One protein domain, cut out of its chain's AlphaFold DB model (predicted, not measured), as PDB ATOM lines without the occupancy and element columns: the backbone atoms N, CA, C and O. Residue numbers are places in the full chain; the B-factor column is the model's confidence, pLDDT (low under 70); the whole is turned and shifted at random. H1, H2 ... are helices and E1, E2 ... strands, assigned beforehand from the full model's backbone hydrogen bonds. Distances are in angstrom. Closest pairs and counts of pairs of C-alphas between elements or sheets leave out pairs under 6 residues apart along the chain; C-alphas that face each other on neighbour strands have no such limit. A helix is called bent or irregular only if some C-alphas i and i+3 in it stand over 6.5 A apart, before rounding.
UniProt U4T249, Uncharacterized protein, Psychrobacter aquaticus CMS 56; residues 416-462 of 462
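Overview. This is residues 416 to 462 of the 462 residues of an uncharacterized protein of Psychrobacter aquaticus CMS 56 (UniProt U4T249). Two helices, H1 and H2, stand at nearly a right angle as an L, with the last turns of H1 over the first turns of H2. A small turn that holds the short strand E1 sits near the first residues of H2, and residues 423 to 429 lead from it across the open side of the L to H1. The printed part has 47 residues with one named strand and two named helices, in the order E1, H1, H2, and the class is mostly helix. It is compact, with a radius of gyration of the C-alphas of 10.0 A, and the C-alphas span 28 by 19 by 17 A.

Along the chain. The printed part begins at Val 416, whose C-alpha is at (97.327, 85.177, 93.076). E1 is residues 420 to 422, three residues, from Leu 420 to Lys 422. After a short link of 7 residues comes H1, residues 430 to 440, 15.6 A from first to last C-alpha; it begins with C-alpha 430 at (89.545, 88.200, 97.003). After a short link of 6 residues comes H2, residues 447 to 460, the longest helix, 20.0 A from first to last C-alpha. H2 ends with C-alpha 460 at (85.161, 100.578, 80.457). Neither helix is bent.

Arrangement. H1 and H2 touch, with 6 pairs of C-alphas within 8 A; the closest C-alphas are those of Ile 437 and Tyr 451, 6.2 A apart. Their lines are about perpendicular, at 84 degrees, and their centres are 11.4 A apart. E1 and H2 have 1 pair of C-alphas within 8 A, those of Leu 420 and Asp 448, at 7.9 A, and their centres are 13.2 A apart. E1 and H1 are apart, though they follow each other in the chain. E1 pairs with no named strand; residues 416 to 417 pair with residues 420 to 421 of E1, antiparallel, in a stretch too short to bear a name. In H1 and H2 every O i to N i+4 pair is within hydrogen-bond range.

Size, cuts and confidence. The two C-alphas farthest apart are those of Gly 419 and Val 462, at 28.4 A, and the first and last printed C-alphas, of Val 416 and Val 462, are 24.6 A apart. The printed part has no cut, and Val 462 is the chain's last residue. Both links between named elements are short and neither is tight. The mean pLDDT of the printed part is 86.2, and the model's confidence is low, under 70, at residues 461 to 462.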
ATOM      1  N   VAL A 416      96.191  85.799  93.763       86.38
ATOM      2  CA  VAL A 416      97.327  85.177  93.076       86.38
ATOM      3  C   VAL A 416      96.797  84.424  91.867       86.38
ATOM      4  O   VAL A 416      96.151  83.390  92.003       86.38
ATOM      5  N   VAL A 417      97.090  84.937  90.678       82.62
ATOM      6  CA  VAL A 417      96.638  84.361  89.409       82.62
ATOM      7  C   VAL A 417      97.864  83.928  88.620       82.62
ATOM      8  O   VAL A 417      98.742  84.746  88.355       82.62
ATOM      9  N   ASN A 418      97.974  82.635  88.302       84.19
ATOM     10  CA  ASN A 418      99.141  82.056  87.618       84.19
ATOM     11  C   ASN A 418     100.499  82.425  88.260       84.19
ATOM     12  O   ASN A 418     101.502  82.617  87.579       84.19
ATOM     13  N   GLY A 419     100.534  82.537  89.593       80.12
ATOM     14  CA  GLY A 419     101.734  82.905  90.355       80.12
ATOM     15  C   GLY A 419     102.034  84.409  90.413       80.12
ATOM     16  O   GLY A 419     102.989  84.807  91.082       80.12
ATOM     17  N   LEU A 420     101.220  85.255  89.772       81.25
ATOM     18  CA  LEU A 420     101.329  86.711  89.840       81.25
ATOM     19  C   LEU A 420     100.356  87.289  90.874       81.25
ATOM     20  O   LEU A 420      99.163  86.998  90.867       81.25
ATOM     21  N   TRP A 421     100.872  88.170  91.728       84.38
ATOM     22  CA  TRP A 421     100.084  88.930  92.699       84.38
ATOM     23  C   TRP A 421      99.360  90.093  92.014       84.38
ATOM     24  O   TRP A 421     100.011  91.033  91.542       84.38
ATOM     25  N   LYS A 422      98.029  90.039  92.002       85.25
ATOM     26  CA  LYS A 422      97.106  91.042  91.463       85.25
ATOM     27  C   LYS A 422      96.183  91.556  92.582       85.25
ATOM     28  O   LYS A 422      95.986  90.897  93.602       85.25
ATOM     29  N   GLU A 423      95.638  92.751  92.407       88.19
ATOM     30  CA  GLU A 423      94.581  93.271  93.286       88.19
ATOM     31  C   GLU A 423      93.255  92.530  93.013       88.19
ATOM     32  O   GLU A 423      93.107  91.917  91.956       88.19
ATOM     33  N   PRO A 424      92.293  92.504  93.948       89.50
ATOM     34  CA  PRO A 424      90.953  92.011  93.646       89.50
ATOM     35  C   PRO A 424      90.268  92.895  92.593       89.50
ATOM     36  O   PRO A 424      90.558  94.090  92.478       89.50
ATOM     37  N   LEU A 425      89.354  92.311  91.811       87.88
ATOM     38  CA  LEU A 425      88.602  93.065  90.807       87.88
ATOM     39  C   LEU A 425      87.745  94.158  91.484       87.88
ATOM     40  O   LEU A 425      87.319  93.980  92.630       87.88
ATOM     41  N   PRO A 426      87.470  95.291  90.806       88.31
ATOM     42  CA  PRO A 426      86.705  96.392  91.385       88.31
ATOM     43  C   PRO A 426      85.380  95.927  92.003       88.31
ATOM     44  O   PRO A 426      84.606  95.215  91.366       88.31
ATOM     45  N   ASN A 427      85.107  96.367  93.234       84.31
ATOM     46  CA  ASN A 427      83.906  96.025  94.010       84.31
ATOM     47  C   ASN A 427      83.730  94.527  94.344       84.31
ATOM     48  O   ASN A 427      82.615  94.114  94.660       84.31
ATOM     49  N   MET A 428      84.796  93.721  94.298       85.69
ATOM     50  CA  MET A 428      84.778  92.305  94.683       85.69
ATOM     51  C   MET A 428      85.798  92.018  95.789       85.69
ATOM     52  O   MET A 428      86.857  92.639  95.865       85.69
ATOM     53  N   SER A 429      85.498  91.047  96.648       90.38
ATOM     54  CA  SER A 429      86.476  90.464  97.572       90.38
ATOM     55  C   SER A 429      87.470  89.551  96.840       90.38
ATOM     56  O   SER A 429      87.279  89.180  95.678       90.38
ATOM     57  N   VAL A 430      88.544  89.149  97.529       86.56
ATOM     58  CA  VAL A 430      89.545  88.200  97.003       86.56
ATOM     59  C   VAL A 430      88.883  86.889  96.558       86.56
ATOM     60  O   VAL A 430      89.160  86.400  95.466       86.56
ATOM     61  N   GLN A 431      87.957  86.358  97.364       86.75
ATOM     62  CA  GLN A 431      87.247  85.112  97.063       86.75
ATOM     63  C   GLN A 431      86.281  85.269  95.880       86.75
ATOM     64  O   GLN A 431      86.300  84.459  94.953       86.75
ATOM     65  N   GLU A 432      85.491  86.343  95.866       88.81
ATOM     66  CA  GLU A 432      84.573  86.637  94.757       88.81
ATOM     67  C   GLU A 432      85.328  86.858  93.442       88.81
ATOM     68  O   GLU A 432      84.848  86.468  92.380       88.81
ATOM     69  N   THR A 433      86.540  87.414  93.506       88.88
ATOM     70  CA  THR A 433      87.401  87.600  92.335       88.88
ATOM     71  C   THR A 433      87.820  86.255  91.730       88.88
ATOM     72  O   THR A 433      87.713  86.084  90.515       88.88
ATOM     73  N   TYR A 434      88.229  85.272  92.542       91.44
ATOM     74  CA  TYR A 434      88.561  83.931  92.039       91.44
ATOM     75  C   TYR A 434      87.363  83.247  91.376       91.44
ATOM     76  O   TYR A 434      87.486  82.694  90.281       91.44
ATOM     77  N   GLU A 435      86.196  83.311  92.015       91.06
ATOM     78  CA  GLU A 435      84.970  82.700  91.497       91.06
ATOM     79  C   GLU A 435      84.504  83.375  90.203       91.06
ATOM     80  O   GLU A 435      84.064  82.708  89.261       91.06
ATOM     81  N   TYR A 436      84.646  84.698  90.120       90.81
ATOM     82  CA  TYR A 436      84.284  85.463  88.937       90.81
ATOM     83  C   TYR A 436      85.201  85.159  87.744       90.81
ATOM     84  O   TYR A 436      84.696  84.942  86.640       90.81
ATOM     85  N   ILE A 437      86.519  85.060  87.963       90.31
ATOM     86  CA  ILE A 437      87.483  84.640  86.932       90.31
ATOM     87  C   ILE A 437      87.150  83.225  86.454       90.31
ATOM     88  O   ILE A 437      86.964  83.021  85.258       90.31
ATOM     89  N   ALA A 438      86.979  82.268  87.373       89.50
ATOM     90  CA  ALA A 438      86.683  80.875  87.029       89.50
ATOM     91  C   ALA A 438      85.380  80.722  86.223       89.50
ATOM     92  O   ALA A 438      85.296  79.896  85.317       89.50
ATOM     93  N   LYS A 439      84.360  81.541  86.511       90.81
ATOM     94  CA  LYS A 439      83.077  81.528  85.793       90.81
ATOM     95  C   LYS A 439      83.145  82.170  84.404       90.81
ATOM     96  O   LYS A 439      82.331  81.842  83.541       90.81
ATOM     97  N   LYS A 440      84.033  83.146  84.206       89.06
ATOM     98  CA  LYS A 440      84.105  83.982  82.994       89.06
ATOM     99  C   LYS A 440      85.307  83.675  82.100       89.06
ATOM    100  O   LYS A 440      85.437  84.311  81.051       89.06
ATOM    101  N   GLN A 441      86.149  82.730  82.503       91.38
ATOM    102  CA  GLN A 441      87.269  82.215  81.726       91.38
ATOM    103  C   GLN A 441      86.760  81.497  80.471       91.38
ATOM    104  O   GLN A 441      85.865  80.649  80.540       91.38
ATOM    105  N   MET A 442      87.316  81.848  79.315       86.94
ATOM    106  CA  MET A 442      86.984  81.194  78.050       86.94
ATOM    107  C   MET A 442      87.822  79.918  77.848       86.94
ATOM    108  O   MET A 442      88.937  79.824  78.366       86.94
ATOM    109  N   PRO A 443      87.334  78.919  77.084       84.00
ATOM    110  CA  PRO A 443      88.123  77.731  76.767       84.00
ATOM    111  C   PRO A 443      89.438  78.105  76.063       84.00
ATOM    112  O   PRO A 443      89.415  78.695  74.987       84.00
ATOM    113  N   GLY A 444      90.575  77.752  76.673       85.50
ATOM    114  CA  GLY A 444      91.919  78.046  76.155       85.50
ATOM    115  C   GLY A 444      92.548  79.357  76.648       85.50
ATOM    116  O   GLY A 444      93.714  79.587  76.357       85.50
ATOM    117  N   GLU A 445      91.820  80.180  77.405       88.62
ATOM    118  CA  GLU A 445      92.330  81.414  78.022       88.62
ATOM    119  C   GLU A 445      93.031  81.094  79.350       88.62
ATOM    120  O   GLU A 445      92.520  80.296  80.144       88.62
ATOM    121  N   MET A 446      94.184  81.707  79.624       87.31
ATOM    122  CA  MET A 446      94.842  81.579  80.929       87.31
ATOM    123  C   MET A 446      94.158  82.468  81.985       87.31
ATOM    124  O   MET A 446      93.524  83.472  81.669       87.31
ATOM    125  N   GLN A 447      94.232  82.104  83.272       85.56
ATOM    126  CA  GLN A 447      93.509  82.841  84.323       85.56
ATOM    127  C   GLN A 447      93.955  84.308  84.457       85.56
ATOM    128  O   GLN A 447      93.143  85.160  84.815       85.56
ATOM    129  N   ASP A 448      95.223  84.613  84.180       88.56
ATOM    130  CA  ASP A 448      95.778  85.971  84.205       88.56
ATOM    131  C   ASP A 448      95.274  86.817  83.032       88.56
ATOM    132  O   ASP A 448      94.898  87.973  83.231       88.56
ATOM    133  N   GLU A 449      95.162  86.218  81.847       88.88
ATOM    134  CA  GLU A 449      94.531  86.837  80.676       88.88
ATOM    135  C   GLU A 449      93.046  87.133  80.942       88.88
ATOM    136  O   GLU A 449      92.569  88.242  80.685       88.88
ATOM    137  N   ALA A 450      92.334  86.175  81.547       89.00
ATOM    138  CA  ALA A 450      90.946  86.352  81.955       89.00
ATOM    139  C   ALA A 450      90.801  87.484  82.988       89.00
ATOM    140  O   ALA A 450      89.886  88.302  82.879       89.00
ATOM    141  N   TYR A 451      91.709  87.576  83.964       92.25
ATOM    142  CA  TYR A 451      91.727  88.662  84.944       92.25
ATOM    143  C   TYR A 451      91.908  90.033  84.274       92.25
ATOM    144  O   TYR A 451      91.111  90.939  84.520       92.25
ATOM    145  N   ASP A 452      92.909  90.188  83.401       90.19
ATOM    146  CA  ASP A 452      93.209  91.476  82.762       90.19
ATOM    147  C   ASP A 452      92.075  91.912  81.810       90.19
ATOM    148  O   ASP A 452      91.695  93.088  81.787       90.19
ATOM    149  N   ARG A 453      91.445  90.968  81.097       92.31
ATOM    150  CA  ARG A 453      90.258  91.234  80.270       92.31
ATOM    151  C   ARG A 453      89.060  91.694  81.100       92.31
ATOM    152  O   ARG A 453      88.412  92.675  80.741       92.31
ATOM    153  N   LEU A 454      88.749  90.994  82.192       90.31
ATOM    154  CA  LEU A 454      87.617  91.336  83.060       90.31
ATOM    155  C   LEU A 454      87.841  92.674  83.769       90.31
ATOM    156  O   LEU A 454      86.905  93.463  83.887       90.31
ATOM    157  N   LEU A 455      89.080  92.961  84.174       91.06
ATOM    158  CA  LEU A 455      89.459  94.247  84.748       91.06
ATOM    159  C   LEU A 455      89.249  95.392  83.751       91.06
ATOM    160  O   LEU A 455      88.693  96.425  84.120       91.06
ATOM    161  N   ASN A 456      89.660  95.213  82.494       89.19
ATOM    162  CA  ASN A 456      89.448  96.215  81.448       89.19
ATOM    163  C   ASN A 456      87.958  96.405  81.140       89.19
ATOM    164  O   ASN A 456      87.490  97.539  81.113       89.19
ATOM    165  N   GLN A 457      87.188  95.319  81.033       86.50
ATOM    166  CA  GLN A 457      85.741  95.391  80.817       86.50
ATOM    167  C   GLN A 457      85.020  96.156  81.940       86.50
ATOM    168  O   GLN A 457      84.085  96.907  81.678       86.50
ATOM    169  N   MET A 458      85.443  95.979  83.195       84.69
ATOM    170  CA  MET A 458      84.875  96.713  84.330       84.69
ATOM    171  C   MET A 458      85.292  98.183  84.350       84.69
ATOM    172  O   MET A 458      84.502  99.017  84.770       84.69
ATOM    173  N   LYS A 459      86.506  98.510  83.894       81.50
ATOM    174  CA  LYS A 459      86.978  99.899  83.781       81.50
ATOM    175  C   LYS A 459      86.304 100.666  82.647       81.50
ATOM    176  O   LYS A 459      86.159 101.870  82.764       81.50
ATOM    177  N   GLU A 460      85.908  99.985  81.575       76.75
ATOM    178  CA  GLU A 460      85.161 100.578  80.457       76.75
ATOM    179  C   GLU A 460      83.662 100.745  80.758       76.75
ATOM    180  O   GLU A 460      82.979 101.514  80.084       76.75
ATOM    181  N   ALA A 461      83.139 100.018  81.751       64.75
ATOM    182  CA  ALA A 461      81.739 100.082  82.179       64.75
ATOM    183  C   ALA A 461      81.463 101.141  83.271       64.75
ATOM    184  O   ALA A 461      80.311 101.288  83.689       64.75
ATOM    185  N   VAL A 462      82.504 101.841  83.737       54.09
ATOM    186  CA  VAL A 462      82.476 102.958  84.702       54.09
ATOM    187  C   VAL A 462      82.723 104.254  83.948       54.09
ATOM    188  O   VAL A 462      82.011 105.239  84.253       54.09
TER     189      VAL A 462